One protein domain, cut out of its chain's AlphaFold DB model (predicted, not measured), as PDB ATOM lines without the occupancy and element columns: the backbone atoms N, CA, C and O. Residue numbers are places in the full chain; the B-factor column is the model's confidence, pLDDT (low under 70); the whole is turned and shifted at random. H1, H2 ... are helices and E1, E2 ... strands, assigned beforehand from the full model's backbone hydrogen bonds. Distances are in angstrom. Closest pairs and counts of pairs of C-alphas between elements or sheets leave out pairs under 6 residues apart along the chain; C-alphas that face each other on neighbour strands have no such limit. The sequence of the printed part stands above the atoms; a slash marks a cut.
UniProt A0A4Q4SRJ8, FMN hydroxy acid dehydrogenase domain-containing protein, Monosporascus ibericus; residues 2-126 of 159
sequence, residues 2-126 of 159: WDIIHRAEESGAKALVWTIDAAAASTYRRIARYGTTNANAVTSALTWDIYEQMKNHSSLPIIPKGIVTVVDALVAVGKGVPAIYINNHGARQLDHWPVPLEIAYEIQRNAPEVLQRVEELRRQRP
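AT A GLANCE: This is residues 2 to 126 of the 159 residues of the protein "FMN hydroxy acid dehydrogenase domain-containing protein" of Monosporascus ibericus (UniProt A0A4Q4SRJ8). A small parallel sheet, E1 E2 E3, lies in the middle, with H4 packed along one face over E2 and E3, H5 and H6 packed on H4 at the E3 side, and H1 and H3 meeting near where E1 and E2 begin. Residues 29 to 36, of which 29 to 34 belong to H2, stick out from this body. The printed part has 125 residues with seven named helices and three named strands, in the order H1 E1 H2 H3 E2 H4 E3 H5 H6 H7; its class is mixed, helices and strands. The whole is compact, with a radius of gyration of the C-alphas of 15.5 A, and spans 45 by 39 by 26 A.

IN THESE COORDINATES: The strands are E1, residues 16 to 19, 9.5 A; E2, residues 62 to 67, 13.6 A; and E3, residues 83 to 86, 9.9 A. E2 begins at C-alpha 62 (211.202, 147.128, 237.763). The helices are H1, residues 2 to 10, 12.4 A, with C-alpha 2 at (201.159, 138.514, 235.995); H2, residues 29 to 34, 8.8 A; H3, residues 48 to 57, 14.4 A; H4, residues 70 to 78, 12.3 A; H5, residues 100 to 110, 15.2 A; H6, residues 112 to 117, 9.2 A; and H7, residues 121 to 124, 5.6 A, ending at C-alpha 124 (228.286, 149.016, 241.342).

HOW THE PARTS SIT: E2 is the inner strand, parallel to E1 at 24 degrees, with N 63 and O 16 at 2.8 A, and to E3 at 23 degrees, with N 85 and O 64 at 2.9 A, both within hydrogen-bond range. E1, H2, H3, E2 and E2, H4, E3 are strand-helix-strand units, parallel neighbour strands with helices between, each with a right-handed crossover. H4 has a height over the sheet of 9.6 A and runs along the strands, at 11 degrees to E3 on the local plane. H4 touches H5, closest C-alphas Val 70 and Ile 107 at 5.3 A, about perpendicular at 72 degrees, only just past steep. H4 touches H6, closest C-alphas Leu 74 and Val 114 at 6.4 A, at a shallow tilt of 28 degrees, the same way. H5 and H6 touch only at the corner. H7 only grazes the sheet, its C-alpha 121 being 5.5 A from that of Tyr 85. H1 touches H3, closest C-alphas Trp 2 and His 57 at 6.7 A, at a steep tilt of 50 degrees. H2 touches no helix. Every O i to N i+4 pair is within hydrogen-bond range in H1 to H6; H7 is too short for one.

THE WHOLE: The C-alphas farthest apart, Tyr 34 and Glu 113, are 45.0 A apart. The printed part has no cut. The links H2 to H3 and E3 to H5 are long, 13 residues each. The mean pLDDT of the printed part is 88.3; residues 36 to 41 and 121 to 126 are under 70.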
ATOM      1  N   TRP A   2     201.433 137.897 234.690       91.81
ATOM      2  CA  TRP A   2     201.159 138.514 235.995       91.81
ATOM      3  C   TRP A   2     201.286 137.549 237.181       91.81
ATOM      4  O   TRP A   2     201.931 137.888 238.164       91.81
ATOM      5  N   ASP A   3     200.855 136.294 237.036       94.38
ATOM      6  CA  ASP A   3     201.049 135.277 238.086       94.38
ATOM      7  C   ASP A   3     202.529 135.042 238.436       94.38
ATOM      8  O   ASP A   3     202.873 134.692 239.561       94.38
ATOM      9  N   ILE A   4     203.442 135.219 237.473       92.31
ATOM     10  CA  ILE A   4     204.886 135.090 237.724       92.31
ATOM     11  C   ILE A   4     205.379 136.270 238.563       92.31
ATOM     12  O   ILE A   4     206.203 136.069 239.450       92.31
ATOM     13  N   ILE A   5     204.862 137.471 238.298       93.75
ATOM     14  CA  ILE A   5     205.179 138.680 239.060       93.75
ATOM     15  C   ILE A   5     204.720 138.520 240.511       93.75
ATOM     16  O   ILE A   5     205.545 138.653 241.409       93.75
ATOM     17  N   HIS A   6     203.464 138.135 240.743       94.38
ATOM     18  CA  HIS A   6     202.949 137.958 242.103       94.38
ATOM     19  C   HIS A   6     203.692 136.860 242.867       94.38
ATOM     20  O   HIS A   6     204.111 137.084 243.998       94.38
ATOM     21  N   ARG A   7     203.996 135.720 242.232       95.69
ATOM     22  CA  ARG A   7     204.834 134.688 242.873       95.69
ATOM     23  C   ARG A   7     206.241 135.184 243.205       95.69
ATOM     24  O   ARG A   7     206.815 134.768 244.209       95.69
ATOM     25  N   ALA A   8     206.826 136.046 242.371       94.44
ATOM     26  CA  ALA A   8     208.119 136.651 242.674       94.44
ATOM     27  C   ALA A   8     208.017 137.579 243.897       94.44
ATOM     28  O   ALA A   8     208.864 137.501 244.787       94.44
ATOM     29  N   GLU A   9     206.965 138.392 243.991       94.56
ATOM     30  CA  GLU A   9     206.692 139.234 245.163       94.56
ATOM     31  C   GLU A   9     206.516 138.404 246.440       94.56
ATOM     32  O   GLU A   9     207.201 138.649 247.433       94.56
ATOM     33  N   GLU A  10     205.680 137.367 246.391       95.94
ATOM     34  CA  GLU A  10     205.419 136.445 247.506       95.94
ATOM     35  C   GLU A  10     206.680 135.706 247.971       95.94
ATOM     36  O   GLU A  10     206.834 135.417 249.157       95.94
ATOM     37  N   SER A  11     207.626 135.447 247.062       96.50
ATOM     38  CA  SER A  11     208.926 134.854 247.406       96.50
ATOM     39  C   SER A  11     209.856 135.808 248.171       96.50
ATOM     40  O   SER A  11     210.938 135.411 248.605       96.50
ATOM     41  N   GLY A  12     209.456 137.073 248.331       96.31
ATOM     42  CA  GLY A  12     210.233 138.108 249.003       96.31
ATOM     43  C   GLY A  12     211.253 138.806 248.102       96.31
ATOM     44  O   GLY A  12     212.179 139.444 248.625       96.31
ATOM     45  N   ALA A  13     211.099 138.706 246.773       96.31
ATOM     46  CA  ALA A  13     211.930 139.429 245.817       96.31
ATOM     47  C   ALA A  13     211.917 140.938 246.110       96.31
ATOM     48  O   ALA A  13     210.935 141.492 246.599       96.31
ATOM     49  N   LYS A  14     213.040 141.608 245.836       95.50
ATOM     50  CA  LYS A  14     213.217 143.045 246.122       95.50
ATOM     51  C   LYS A  14     213.131 143.933 244.889       95.50
ATOM     52  O   LYS A  14     213.028 145.143 245.028       95.50
ATOM     53  N   ALA A  15     213.191 143.333 243.708       95.19
ATOM     54  CA  ALA A  15     213.066 143.996 242.423       95.19
ATOM     55  C   ALA A  15     212.730 142.956 241.350       95.19
ATOM     56  O   ALA A  15     213.028 141.767 241.505       95.19
ATOM     57  N   LEU A  16     212.169 143.422 240.240       95.62
ATOM     58  CA  LEU A  16     211.951 142.645 239.029       95.62
ATOM     59  C   LEU A  16     212.955 143.097 237.971       95.62
ATOM     60  O   LEU A  16     212.983 144.263 237.592       95.62
ATOM     61  N   VAL A  17     213.771 142.177 237.462       94.50
ATOM     62  CA  VAL A  17     214.672 142.472 236.340       94.50
ATOM     63  C   VAL A  17     213.983 142.067 235.044       94.50
ATOM     64  O   VAL A  17     213.804 140.881 234.768       94.50
ATOM     65  N   TRP A  18     213.610 143.054 234.235       94.81
ATOM     66  CA  TRP A  18     212.943 142.842 232.959       94.81
ATOM     67  C   TRP A  18     213.972 142.809 231.830       94.81
ATOM     68  O   TRP A  18     214.594 143.818 231.509       94.81
ATOM     69  N   THR A  19     214.200 141.631 231.249       93.31
ATOM     70  CA  THR A  19     215.170 141.479 230.156       93.31
ATOM     71  C   THR A  19     214.547 141.925 228.834       93.31
ATOM     72  O   THR A  19     213.611 141.288 228.362       93.31
ATOM     73  N   ILE A  20     215.085 142.995 228.245       93.75
ATOM     74  CA  ILE A  20     214.568 143.641 227.027       93.75
ATOM     75  C   ILE A  20     215.382 143.316 225.763       93.75
ATOM     76  O   ILE A  20     214.920 143.563 224.656       93.75
ATOM     77  N   ASP A  21     216.568 142.711 225.913       91.19
ATOM     78  CA  ASP A  21     217.488 142.366 224.813       91.19
ATOM     79  C   ASP A  21     217.246 140.973 224.196       91.19
ATOM     80  O   ASP A  21     218.045 140.506 223.385       91.19
ATOM     81  N   ALA A  22     216.164 140.290 224.582       88.75
ATOM     82  CA  ALA A  22     215.878 138.900 224.208       88.75
ATOM     83  C   ALA A  22     214.450 138.719 223.656       88.75
ATOM     84  O   ALA A  22     213.755 137.763 223.998       88.75
ATOM     85  N   ALA A  23     213.998 139.656 222.818       87.00
ATOM     86  CA  ALA A  23     212.664 139.633 222.209       87.00
ATOM     87  C   ALA A  23     212.444 138.459 221.234       87.00
ATOM     88  O   ALA A  23     211.305 138.099 220.953       87.00
ATOM     89  N   ALA A  24     213.514 137.862 220.708       84.88
ATOM     90  CA  ALA A  24     213.462 136.727 219.794       84.88
ATOM     91  C   ALA A  24     214.653 135.785 220.024       84.88
ATOM     92  O   ALA A  24     215.565 136.079 220.797       84.88
ATOM     93  N   ALA A  25     214.645 134.637 219.344       78.75
ATOM     94  CA  ALA A  25     215.765 133.706 219.373       78.75
ATOM     95  C   ALA A  25     217.038 134.334 218.775       78.75
ATOM     96  O   ALA A  25     217.009 134.936 217.704       78.75
ATOM     97  N   SER A  26     218.171 134.112 219.435       80.94
ATOM     98  CA  SER A  26     219.496 134.482 218.928       80.94
ATOM     99  C   SER A  26     219.971 133.584 217.778       80.94
ATOM    100  O   SER A  26     219.626 132.401 217.725       80.94
ATOM    101  N   THR A  27     220.907 134.069 216.958       79.94
ATOM    102  CA  THR A  27     221.590 133.297 215.897       79.94
ATOM    103  C   THR A  27     222.820 132.534 216.408       79.94
ATOM    104  O   THR A  27     223.889 132.505 215.792       79.94
ATOM    105  N   TYR A  28     222.694 131.869 217.556       79.88
ATOM    106  CA  TYR A  28     223.822 131.196 218.196       79.88
ATOM    107  C   TYR A  28     224.240 129.932 217.422       79.88
ATOM    108  O   TYR A  28     223.708 128.838 217.624       79.88
ATOM    109  N   ARG A  29     225.238 130.074 216.535       84.00
ATOM    110  CA  ARG A  29     225.657 129.039 215.563       84.00
ATOM    111  C   ARG A  29     225.945 127.674 216.191       84.00
ATOM    112  O   ARG A  29     225.679 126.646 215.579       84.00
ATOM    113  N   ARG A  30     226.500 127.643 217.408       83.94
ATOM    114  CA  ARG A  30     226.764 126.383 218.122       83.94
ATOM    115  C   ARG A  30     225.465 125.672 218.509       83.94
ATOM    116  O   ARG A  30     225.374 124.468 218.317       83.94
ATOM    117  N   ILE A  31     224.464 126.405 218.996       81.19
ATOM    118  CA  ILE A  31     223.146 125.832 219.305       81.19
ATOM    119  C   ILE A  31     222.481 125.337 218.019       81.19
ATOM    120  O   ILE A  31     222.007 124.207 217.997       81.19
ATOM    121  N   ALA A  32     222.532 126.120 216.935       80.75
ATOM    122  CA  ALA A  32     221.961 125.723 215.646       80.75
ATOM    123  C   ALA A  32     222.564 124.415 215.098       80.75
ATOM    124  O   ALA A  32     221.850 123.614 214.507       80.75
ATOM    125  N   ARG A  33     223.864 124.171 215.320       84.44
ATOM    126  CA  ARG A  33     224.535 122.937 214.873       84.44
ATOM    127  C   ARG A  33     224.205 121.703 215.707       84.44
ATOM    128  O   ARG A  33     224.168 120.611 215.159       84.44
ATOM    129  N   TYR A  34     224.047 121.861 217.019       83.00
ATOM    130  CA  TYR A  34     223.972 120.721 217.940       83.00
ATOM    131  C   TYR A  34     222.588 120.518 218.565       83.00
ATOM    132  O   TYR A  34     222.422 119.589 219.345       83.00
ATOM    133  N   GLY A  35     221.611 121.387 218.286       73.88
ATOM    134  CA  GLY A  35     220.263 121.292 218.859       73.88
ATOM    135  C   GLY A  35     220.215 121.442 220.387       73.88
ATOM    136  O   GLY A  35     219.229 121.082 221.014       73.88
ATOM    137  N   THR A  36     221.273 121.967 221.011       67.25
ATOM    138  CA  THR A  36     221.471 121.991 222.475       67.25
ATOM    139  C   THR A  36     220.849 123.220 223.148       67.25
ATOM    140  O   THR A  36     221.498 123.898 223.945       67.25
ATOM    141  N   THR A  37     219.598 123.556 222.821       62.34
ATOM    142  CA  THR A  37     218.898 124.662 223.494       62.34
ATOM    143  C   THR A  37     217.967 124.164 224.596       62.34
ATOM    144  O   THR A  37     217.145 123.286 224.370       62.34
ATOM    145  N   ASN A  38     218.069 124.789 225.773       54.69
ATOM    146  CA  ASN A  38     217.085 124.695 226.857       54.69
ATOM    147  C   ASN A  38     216.171 125.938 226.908       54.69
ATOM    148  O   ASN A  38     215.405 126.106 227.854       54.69
ATOM    149  N   ALA A  39     216.286 126.856 225.942       61.31
ATOM    150  CA  ALA A  39     215.489 128.073 225.902       61.31
ATOM    151  C   ALA A  39     214.258 127.865 225.014       61.31
ATOM    152  O   ALA A  39     214.392 127.706 223.800       61.31
ATOM    153  N   ASN A  40     213.068 127.922 225.618       61.84
ATOM    154  CA  ASN A  40     211.808 128.120 224.900       61.84
ATOM    155  C   ASN A  40     211.809 129.547 224.339       61.84
ATOM    156  O   ASN A  40     211.335 130.479 224.987       61.84
ATOM    157  N   ALA A  41     212.428 129.740 223.175       65.94
ATOM    158  CA  ALA A  41     212.476 131.043 222.533       65.94
ATOM    159  C   ALA A  41     211.096 131.366 221.950       65.94
ATOM    160  O   ALA A  41     210.682 130.785 220.950       65.94
ATOM    161  N   VAL A  42     210.388 132.285 222.600       73.94
ATOM    162  CA  VAL A  42     209.106 132.812 222.132       73.94
ATOM    163  C   VAL A  42     209.328 134.250 221.700       73.94
ATOM    164  O   VAL A  42     209.809 135.069 222.486       73.94
ATOM    165  N   THR A  43     208.973 134.558 220.455       81.38
ATOM    166  CA  THR A  43     208.997 135.937 219.970       81.38
ATOM    167  C   THR A  43     208.023 136.771 220.790       81.38
ATOM    168  O   THR A  43     206.842 136.445 220.883       81.38
ATOM    169  N   SER A  44     208.530 137.842 221.391       84.81
ATOM    170  CA  SER A  44     207.790 138.711 222.297       84.81
ATOM    171  C   SER A  44     207.923 140.155 221.834       84.81
ATOM    172  O   SER A  44     209.032 140.642 221.624       84.81
ATOM    173  N   ALA A  45     206.804 140.863 221.700       86.81
ATOM    174  CA  ALA A  45     206.836 142.312 221.550       86.81
ATOM    175  C   ALA A  45     207.146 142.915 222.923       86.81
ATOM    176  O   ALA A  45     206.331 142.802 223.829       86.81
ATOM    177  N   LEU A  46     208.327 143.507 223.095       90.00
ATOM    178  CA  LEU A  46     208.728 144.171 224.336       90.00
ATOM    179  C   LEU A  46     208.604 145.677 224.123       90.00
ATOM    180  O   LEU A  46     209.449 146.289 223.476       90.00
ATOM    181  N   THR A  47     207.514 146.264 224.613       93.62
ATOM    182  CA  THR A  47     207.230 147.696 224.461       93.62
ATOM    183  C   THR A  47     207.165 148.382 225.816       93.62
ATOM    184  O   THR A  47     206.886 147.760 226.841       93.62
ATOM    185  N   TRP A  48     207.364 149.697 225.831       94.19
ATOM    186  CA  TRP A  48     207.202 150.485 227.051       94.19
ATOM    187  C   TRP A  48     205.774 150.456 227.611       94.19
ATOM    188  O   TRP A  48     205.597 150.692 228.799       94.19
ATOM    189  N   ASP A  49     204.764 150.111 226.813       94.25
ATOM    190  CA  ASP A  49     203.399 149.917 227.319       94.25
ATOM    191  C   ASP A  49     203.310 148.688 228.229       94.25
ATOM    192  O   ASP A  49     202.587 148.701 229.224       94.25
ATOM    193  N   ILE A  50     204.097 147.643 227.947       94.06
ATOM    194  CA  ILE A  50     204.220 146.485 228.842       94.06
ATOM    195  C   ILE A  50     204.884 146.899 230.150       94.06
ATOM    196  O   ILE A  50     204.447 146.458 231.207       94.06
ATOM    197  N   TYR A  51     205.887 147.778 230.109       94.81
ATOM    198  CA  TYR A  51     206.486 148.323 231.329       94.81
ATOM    199  C   TYR A  51     205.453 149.062 232.192       94.81
ATOM    200  O   TYR A  51     205.391 148.841 233.401       94.81
ATOM    201  N   GLU A  52     204.599 149.888 231.582       94.25
ATOM    202  CA  GLU A  52     203.504 150.557 232.298       94.25
ATOM    203  C   GLU A  52     202.513 149.550 232.900       94.25
ATOM    204  O   GLU A  52     202.127 149.677 234.060       94.25
ATOM    205  N   GLN A  53     202.159 148.493 232.162       94.69
ATOM    206  CA  GLN A  53     201.321 147.415 232.695       94.69
ATOM    207  C   GLN A  53     201.995 146.690 233.865       94.69
ATOM    208  O   GLN A  53     201.350 146.442 234.880       94.69
ATOM    209  N   MET A  54     203.293 146.387 233.774       94.88
ATOM    210  CA  MET A  54     204.037 145.742 234.858       94.88
ATOM    211  C   MET A  54     204.027 146.589 236.133       94.88
ATOM    212  O   MET A  54     203.821 146.033 237.209       94.88
ATOM    213  N   LYS A  55     204.179 147.919 236.024       94.00
ATOM    214  CA  LYS A  55     204.060 148.839 237.170       94.00
ATOM    215  C   LYS A  55     202.672 148.808 237.814       94.00
ATOM    216  O   LYS A  55     202.564 148.972 239.021       94.00
ATOM    217  N   ASN A  56     201.616 148.568 237.036       94.25
ATOM    218  CA  ASN A  56     200.254 148.443 237.571       94.25
ATOM    219  C   ASN A  56     200.008 147.097 238.272       94.25
ATOM    220  O   ASN A  56     199.066 146.977 239.053       94.25
ATOM    221  N   HIS A  57     200.837 146.089 237.995       95.00
ATOM    222  CA  HIS A  57     200.712 144.734 238.531       95.00
ATOM    223  C   HIS A  57     201.758 144.389 239.599       95.00
ATOM    224  O   HIS A  57     201.750 143.268 240.098       95.00
ATOM    225  N   SER A  58     202.660 145.309 239.950       94.44
ATOM    226  CA  SER A  58     203.695 145.070 240.954       94.44
ATOM    227  C   SER A  58     204.008 146.323 241.752       94.44
ATOM    228  O   SER A  58     204.066 147.424 241.215       94.44
ATOM    229  N   SER A  59     204.288 146.127 243.036       93.50
ATOM    230  CA  SER A  59     204.851 147.166 243.904       93.50
ATOM    231  C   SER A  59     206.382 147.189 243.888       93.50
ATOM    232  O   SER A  59     206.997 148.109 244.433       93.50
ATOM    233  N   LEU A  60     207.020 146.183 243.281       96.19
ATOM    234  CA  LEU A  60     208.471 146.082 243.239       96.19
ATOM    235  C   LEU A  60     209.088 147.031 242.201       96.19
ATOM    236  O   LEU A  60     208.536 147.219 241.116       96.19
ATOM    237  N   PRO A  61     210.300 147.551 242.470       95.69
ATOM    238  CA  PRO A  61     211.118 148.225 241.468       95.69
ATOM    239  C   PRO A  61     211.334 147.338 240.230       95.69
ATOM    240  O   PRO A  61     211.846 146.223 240.352       95.69
ATOM    241  N   ILE A  62     210.987 147.833 239.039       96.31
ATOM    242  CA  ILE A  62     211.202 147.128 237.763       96.31
ATOM    243  C   ILE A  62     212.417 147.720 237.050       96.31
ATOM    244  O   ILE A  62     212.477 148.920 236.806       96.31
ATOM    245  N   ILE A  63     213.375 146.872 236.686       96.06
ATOM    246  CA  ILE A  63     214.683 147.276 236.167       96.06
ATOM    247  C   ILE A  63     214.870 146.712 234.755       96.06
ATOM    248  O   ILE A  63     215.008 145.490 234.617       96.06
ATOM    249  N   PRO A  64     214.909 147.545 233.698       96.06
ATOM    250  CA  PRO A  64     215.235 147.081 232.356       96.06
ATOM    251  C   PRO A  64     216.696 146.621 232.270       96.06
ATOM    252  O   PRO A  64     217.635 147.371 232.554       96.06
ATOM    253  N   LYS A  65     216.888 145.376 231.832       94.88
ATOM    254  CA  LYS A  65     218.182 144.759 231.535       94.88
ATOM    255  C   LYS A  65     218.308 144.484 230.054       94.88
ATOM    256  O   LYS A  65     217.488 143.771 229.488       94.88
ATOM    257  N   GLY A  66     219.397 144.953 229.460       93.88
ATOM    258  CA  GLY A  66     219.570 144.899 228.010       93.88
ATOM    259  C   GLY A  66     219.746 146.268 227.365       93.88
ATOM    260  O   GLY A  66     219.652 146.371 226.150       93.88
ATOM    261  N   ILE A  67     219.955 147.320 228.166       94.69
ATOM    262  CA  ILE A  67     220.225 148.661 227.647       94.69
ATOM    263  C   ILE A  67     221.602 148.638 226.986       94.69
ATOM    264  O   ILE A  67     222.599 148.303 227.631       94.69
ATOM    265  N   VAL A  68     221.645 148.965 225.698       93.62
ATOM    266  CA  VAL A  68     222.875 148.967 224.892       93.62
ATOM    267  C   VAL A  68     223.041 150.236 224.058       93.62
ATOM    268  O   VAL A  68     223.941 150.308 223.234       93.62
ATOM    269  N   THR A  69     222.176 151.233 224.246       94.50
ATOM    270  CA  THR A  69     222.274 152.526 223.566       94.50
ATOM    271  C   THR A  69     222.004 153.662 224.548       94.50
ATOM    272  O   THR A  69     221.280 153.494 225.533       94.50
ATOM    273  N   VAL A  70     222.552 154.844 224.255       95.81
ATOM    274  CA  VAL A  70     222.241 156.078 224.996       95.81
ATOM    275  C   VAL A  70     220.759 156.439 224.872       95.81
ATOM    276  O   VAL A  70     220.140 156.872 225.841       95.81
ATOM    277  N   VAL A  71     220.174 156.214 223.693       96.50
ATOM    278  CA  VAL A  71     218.768 156.528 223.406       96.50
ATOM    279  C   VAL A  71     217.834 155.715 224.302       96.50
ATOM    280  O   VAL A  71     216.973 156.296 224.961       96.50
ATOM    281  N   ASP A  72     218.030 154.399 224.400       95.31
ATOM    282  CA  ASP A  72     217.200 153.555 225.266       95.31
ATOM    283  C   ASP A  72     217.364 153.921 226.743       95.31
ATOM    284  O   ASP A  72     216.392 153.896 227.499       95.31
ATOM    285  N   ALA A  73     218.578 154.303 227.156       96.00
ATOM    286  CA  ALA A  73     218.840 154.759 228.515       96.00
ATOM    287  C   ALA A  73     218.063 156.048 228.840       96.00
ATOM    288  O   ALA A  73     217.406 156.128 229.879       96.00
ATOM    289  N   LEU A  74     218.067 157.027 227.932       96.75
ATOM    290  CA  LEU A  74     217.293 158.264 228.065       96.75
ATOM    291  C   LEU A  74     215.785 157.998 228.121       96.75
ATOM    292  O   LEU A  74     215.094 158.562 228.972       96.75
ATOM    293  N   VAL A  75     215.272 157.109 227.265       96.88
ATOM    294  CA  VAL A  75     213.852 156.725 227.279       96.88
ATOM    295  C   VAL A  75     213.484 156.051 228.603       96.88
ATOM    296  O   VAL A  75     212.471 156.410 229.208       96.88
ATOM    297  N   ALA A  76     214.319 155.132 229.097       96.12
ATOM    298  CA  ALA A  76     214.109 154.459 230.375       96.12
ATOM    299  C   ALA A  76     214.027 155.462 231.539       96.12
ATOM    300  O   ALA A  76     213.092 155.424 232.342       96.12
ATOM    301  N   VAL A  77     214.965 156.411 231.593       94.94
ATOM    302  CA  VAL A  77     214.973 157.486 232.596       94.94
ATOM    303  C   VAL A  77     213.734 158.378 232.468       94.94
ATOM    304  O   VAL A  77     213.118 158.725 233.477       94.94
ATOM    305  N   GLY A  78     213.321 158.716 231.244       95.38
ATOM    306  CA  GLY A  78     212.093 159.473 230.977       95.38
ATOM    307  C   GLY A  78     210.818 158.761 231.448       95.38
ATOM    308  O   GLY A  78     209.863 159.416 231.853       95.38
ATOM    309  N   LYS A  79     210.826 157.423 231.468       94.38
ATOM    310  CA  LYS A  79     209.748 156.561 231.988       94.38
ATOM    311  C   LYS A  79     209.796 156.360 233.511       94.38
ATOM    312  O   LYS A  79     208.939 155.665 234.064       94.38
ATOM    313  N   GLY A  80     210.782 156.955 234.186       92.94
ATOM    314  CA  GLY A  80     210.940 156.881 235.636       92.94
ATOM    315  C   GLY A  80     211.351 155.497 236.135       92.94
ATOM    316  O   GLY A  80     210.879 155.074 237.188       92.94
ATOM    317  N   VAL A  81     212.180 154.760 235.383       95.38
ATOM    318  CA  VAL A  81     212.760 153.512 235.908       95.38
ATOM    319  C   VAL A  81     213.657 153.820 237.117       95.38
ATOM    320  O   VAL A  81     214.357 154.830 237.106       95.38
ATOM    321  N   PRO A  82     213.681 152.968 238.155       93.62
ATOM    322  CA  PRO A  82     214.520 153.175 239.338       93.62
ATOM    323  C   PRO A  82     216.011 152.925 239.061       93.62
ATOM    324  O   PRO A  82     216.884 153.494 239.714       93.62
ATOM    325  N   ALA A  83     216.307 152.058 238.094       94.31
ATOM    326  CA  ALA A  83     217.653 151.653 237.725       94.31
ATOM    327  C   ALA A  83     217.686 151.194 236.265       94.31
ATOM    328  O   ALA A  83     216.662 150.785 235.716       94.31
ATOM    329  N   ILE A  84     218.873 151.193 235.660       94.88
ATOM    330  CA  ILE A  84     219.130 150.550 234.366       94.88
ATOM    331  C   ILE A  84     220.212 149.484 234.505       94.88
ATOM    332  O   ILE A  84     221.122 149.574 235.334       94.88
ATOM    333  N   TYR A  85     220.133 148.466 233.655       94.19
ATOM    334  CA  TYR A  85     221.134 147.412 233.588       94.19
ATOM    335  C   TYR A  85     221.693 147.322 232.163       94.19
ATOM    336  O   TYR A  85     221.135 146.659 231.280       94.19
ATOM    337  N   ILE A  86     222.849 147.972 231.981       93.25
ATOM    338  CA  ILE A  86     223.631 147.974 230.740       93.25
ATOM    339  C   ILE A  86     224.204 146.579 230.505       93.25
ATOM    340  O   ILE A  86     224.991 146.086 231.308       93.25
ATOM    341  N   ASN A  87     223.781 145.887 229.452       91.25
ATOM    342  CA  ASN A  87     224.147 144.488 229.235       91.25
ATOM    343  C   ASN A  87     223.816 144.057 227.803       91.25
ATOM    344  O   ASN A  87     222.712 144.306 227.354       91.25
ATOM    345  N   ASN A  88     224.707 143.321 227.136       90.50
ATOM    346  CA  ASN A  88     224.491 142.790 225.777       90.50
ATOM    347  C   ASN A  88     224.235 141.265 225.766       90.50
ATOM    348  O   ASN A  88     224.655 140.530 224.872       90.50
ATOM    349  N   HIS A  89     223.641 140.756 226.842       91.38
ATOM    350  CA  HIS A  89     223.429 139.327 227.098       91.38
ATOM    351  C   HIS A  89     224.703 138.457 227.073       91.38
ATOM    352  O   HIS A  89     224.633 137.249 226.844       91.38
ATOM    353  N   GLY A  90     225.878 139.053 227.305       87.81
ATOM    354  CA  GLY A  90     227.156 138.350 227.194       87.81
ATOM    355  C   GLY A  90     227.465 137.932 225.755       87.81
ATOM    356  O   GLY A  90     227.971 136.831 225.552       87.81
ATOM    357  N   ALA A  91     227.107 138.783 224.785       88.44
ATOM    358  CA  ALA A  91     227.264 138.562 223.344       88.44
ATOM    359  C   ALA A  91     226.515 137.323 222.809       88.44
ATOM    360  O   ALA A  91     226.973 136.635 221.899       88.44
ATOM    361  N   ARG A  92     225.360 136.999 223.408       88.12
ATOM    362  CA  ARG A  92     224.558 135.817 223.043       88.12
ATOM    363  C   ARG A  92     223.260 136.133 222.310       88.12
ATOM    364  O   ARG A  92     222.610 135.182 221.900       88.12
ATOM    365  N   GLN A  93     222.867 137.400 222.188       88.00
ATOM    366  CA  GLN A  93     221.614 137.792 221.530       88.00
ATOM    367  C   GLN A  93     221.880 138.351 220.135       88.00
ATOM    368  O   GLN A  93     221.837 137.590 219.169       88.00
ATOM    369  N   LEU A  94     222.201 139.642 220.035       87.62
ATOM    370  CA  LEU A  94     222.582 140.275 218.778       87.62
ATOM    371  C   LEU A  94     224.111 140.343 218.657       87.62
ATOM    372  O   LEU A  94     224.804 140.705 219.609       87.62
ATOM    373  N   ASP A  95     224.622 139.932 217.497       86.00
ATOM    374  CA  ASP A  95     226.050 139.962 217.178       86.00
ATOM    375  C   ASP A  95     226.511 141.396 216.871       86.00
ATOM    376  O   ASP A  95     225.706 142.248 216.490       86.00
ATOM    377  N   HIS A  96     227.810 141.656 217.026       85.88
ATOM    378  CA  HIS A  96     228.454 142.954 216.759       85.88
ATOM    379  C   HIS A  96     227.951 144.146 217.587       85.88
ATOM    380  O   HIS A  96     228.240 145.295 217.257       85.88
ATOM    381  N   TRP A  97     227.228 143.899 218.677       86.50
ATOM    382  CA  TRP A  97     226.908 144.952 219.632       86.50
ATOM    383  C   TRP A  97     228.135 145.361 220.451       86.50
ATOM    384  O   TRP A  97     228.924 144.482 220.821       86.50
ATOM    385  N   PRO A  98     228.283 146.663 220.774       87.19
ATOM    386  CA  PRO A  98     229.380 147.138 221.606       87.19
ATOM    387  C   PRO A  98     229.431 146.404 222.945       87.19
ATOM    388  O   PRO A  98     228.429 145.863 223.442       87.19
ATOM    389  N   VAL A  99     230.613 146.377 223.559       89.69
ATOM    390  CA  VAL A  99     230.722 145.787 224.894       89.69
ATOM    391  C   VAL A  99     230.015 146.694 225.911       89.69
ATOM    392  O   VAL A  99     230.034 147.913 225.759       89.69
ATOM    393  N   PRO A 100     229.414 146.155 226.990       90.44
ATOM    394  CA  PRO A 100     228.676 146.973 227.960       90.44
ATOM    395  C   PRO A 100     229.486 148.139 228.547       90.44
ATOM    396  O   PRO A 100     228.914 149.169 228.884       90.44
ATOM    397  N   LEU A 101     230.811 147.991 228.643       89.75
ATOM    398  CA  LEU A 101     231.707 149.053 229.099       89.75
ATOM    399  C   LEU A 101     231.768 150.239 228.121       89.75
ATOM    400  O   LEU A 101     231.776 151.384 228.563       89.75
ATOM    401  N   GLU A 102     231.776 149.982 226.812       92.62
ATOM    402  CA  GLU A 102     231.753 151.035 225.790       92.62
ATOM    403  C   GLU A 102     230.436 151.805 225.840       92.62
ATOM    404  O   GLU A 102     230.447 153.029 225.783       92.62
ATOM    405  N   ILE A 103     229.313 151.107 226.042       92.75
ATOM    406  CA  ILE A 103     228.002 151.751 226.201       92.75
ATOM    407  C   ILE A 103     227.943 152.596 227.473       92.75
ATOM    408  O   ILE A 103     227.435 153.714 227.444       92.75
ATOM    409  N   ALA A 104     228.476 152.097 228.591       91.75
ATOM    410  CA  ALA A 104     228.552 152.876 229.826       91.75
ATOM    411  C   ALA A 104     229.380 154.158 229.626       91.75
ATOM    412  O   ALA A 104     228.966 155.236 230.049       91.75
ATOM    413  N   TYR A 105     230.509 154.059 228.916       92.94
ATOM    414  CA  TYR A 105     231.316 155.218 228.540       92.94
ATOM    415  C   TYR A 105     230.563 156.177 227.604       92.94
ATOM    416  O   TYR A 105     230.612 157.392 227.791       92.94
ATOM    417  N   GLU A 106     229.832 155.652 226.623       94.94
ATOM    418  CA  GLU A 106     229.027 156.449 225.697       94.94
ATOM    419  C   GLU A 106     227.922 157.225 226.430       94.94
ATOM    420  O   GLU A 106     227.761 158.423 226.200       94.94
ATOM    421  N   ILE A 107     227.220 156.581 227.369       95.06
ATOM    422  CA  ILE A 107     226.231 157.232 228.240       95.06
ATOM    423  C   ILE A 107     226.904 158.315 229.082       95.06
ATOM    424  O   ILE A 107     226.436 159.448 229.100       95.06
ATOM    425  N   GLN A 108     228.030 158.009 229.730       93.25
ATOM    426  CA  GLN A 108     228.769 158.980 230.539       93.25
ATOM    427  C   GLN A 108     229.207 160.210 229.728       93.25
ATOM    428  O   GLN A 108     229.244 161.317 230.268       93.25
ATOM    429  N   ARG A 109     229.558 160.028 228.452       96.00
ATOM    430  CA  ARG A 109     230.006 161.104 227.563       96.00
ATOM    431  C   ARG A 109     228.849 161.929 226.999       96.00
ATOM    432  O   ARG A 109     228.970 163.148 226.928       96.00
ATOM    433  N   ASN A 110     227.779 161.272 226.557       97.31
ATOM    434  CA  ASN A 110     226.733 161.892 225.737       97.31
ATOM    435  C   ASN A 110     225.452 162.222 226.517       97.31
ATOM    436  O   ASN A 110     224.716 163.106 226.095       97.31
ATOM    437  N   ALA A 111     225.182 161.519 227.619       96.12
ATOM    438  CA  ALA A 111     224.007 161.712 228.472       96.12
ATOM    439  C   ALA A 111     224.327 161.426 229.959       96.12
ATOM    440  O   ALA A 111     223.724 160.532 230.570       96.12
ATOM    441  N   PRO A 112     225.302 162.132 230.567       93.75
ATOM    442  CA  PRO A 112     225.717 161.892 231.952       93.75
ATOM    443  C   PRO A 112     224.574 162.030 232.969       93.75
ATOM    444  O   PRO A 112     224.624 161.417 234.035       93.75
ATOM    445  N   GLU A 113     223.527 162.795 232.653       92.44
ATOM    446  CA  GLU A 113     222.316 162.942 233.462       92.44
ATOM    447  C   GLU A 113     221.583 161.615 233.703       92.44
ATOM    448  O   GLU A 113     220.915 161.465 234.727       92.44
ATOM    449  N   VAL A 114     221.738 160.626 232.816       93.00
ATOM    450  CA  VAL A 114     221.211 159.270 233.030       93.00
ATOM    451  C   VAL A 114     221.796 158.686 234.313       93.00
ATOM    452  O   VAL A 114     221.054 158.255 235.192       93.00
ATOM    453  N   LEU A 115     223.119 158.746 234.472       87.94
ATOM    454  CA  LEU A 115     223.837 158.158 235.608       87.94
ATOM    455  C   LEU A 115     223.629 158.930 236.921       87.94
ATOM    456  O   LEU A 115     223.959 158.423 237.991       87.94
ATOM    457  N   GLN A 116     223.083 160.147 236.848       84.62
ATOM    458  CA  GLN A 116     222.707 160.954 238.012       84.62
ATOM    459  C   GLN A 116     221.286 160.649 238.496       84.62
ATOM    460  O   GLN A 116     220.990 160.803 239.678       84.62
ATOM    461  N   ARG A 117     220.393 160.253 237.581       85.19
ATOM    462  CA  ARG A 117     218.960 160.074 237.861       85.19
ATOM    463  C   ARG A 117     218.585 158.650 238.231       85.19
ATOM    464  O   ARG A 117     217.585 158.465 238.918       85.19
ATOM    465  N   VAL A 118     219.339 157.664 237.756       86.31
ATOM    466  CA  VAL A 118     219.052 156.248 237.999       86.31
ATOM    467  C   VAL A 118     220.300 155.500 238.423       86.31
ATOM    468  O   VAL A 118     221.422 155.854 238.062       86.31
ATOM    469  N   GLU A 119     220.100 154.424 239.176       80.56
ATOM    470  CA  GLU A 119     221.196 153.533 239.520       80.56
ATOM    471  C   GLU A 119     221.608 152.698 238.298       80.56
ATOM    472  O   GLU A 119     220.794 151.992 237.700       80.56
ATOM    473  N   GLU A 120     222.886 152.738 237.922       77.19
ATOM    474  CA  GLU A 120     223.445 151.775 236.975       77.19
ATOM    475  C   GLU A 120     223.958 150.547 237.739       77.19
ATOM    476  O   GLU A 120     225.005 150.592 238.394       77.19
ATOM    477  N   LEU A 121     223.230 149.428 237.649       66.12
ATOM    478  CA  LEU A 121     223.529 148.252 238.473       66.12
ATOM    479  C   LEU A 121     224.910 147.645 238.191       66.12
ATOM    480  O   LEU A 121     225.554 147.162 239.121       66.12
ATOM    481  N   ARG A 122     225.397 147.664 236.938       59.75
ATOM    482  CA  ARG A 122     226.703 147.063 236.602       59.75
ATOM    483  C   ARG A 122     227.887 147.866 237.113       59.75
ATOM    484  O   ARG A 122     228.865 147.238 237.509       59.75
ATOM    485  N   ARG A 123     227.795 149.197 237.142       58.75
ATOM    486  CA  ARG A 123     228.838 150.065 237.703       58.75
ATOM    487  C   ARG A 123     229.144 149.731 239.158       58.75
ATOM    488  O   ARG A 123     230.294 149.791 239.569       58.75
ATOM    489  N   GLN A 124     228.120 149.374 239.933       51.38
ATOM    490  CA  GLN A 124     228.286 149.016 241.342       51.38
ATOM    491  C   GLN A 124     228.507 147.515 241.551       51.38
ATOM    492  O   GLN A 124     229.208 147.113 242.479       51.38
ATOM    493  N   ARG A 125     227.858 146.672 240.737       62.72
ATOM    494  CA  ARG A 125     227.808 145.212 240.904       62.72
ATOM    495  C   ARG A 125     227.751 144.533 239.531       62.72
ATOM    496  O   ARG A 125     226.658 144.271 239.018       62.72
ATOM    497  N   PRO A 126     228.899 144.236 238.896       62.44
ATOM    498  CA  PRO A 126     228.900 143.620 237.578       62.44
ATOM    499  C   PRO A 126     228.146 142.286 237.597       62.44
ATOM    500  O   PRO A 126     228.325 141.454 238.484       62.44
TER     501      PRO A 126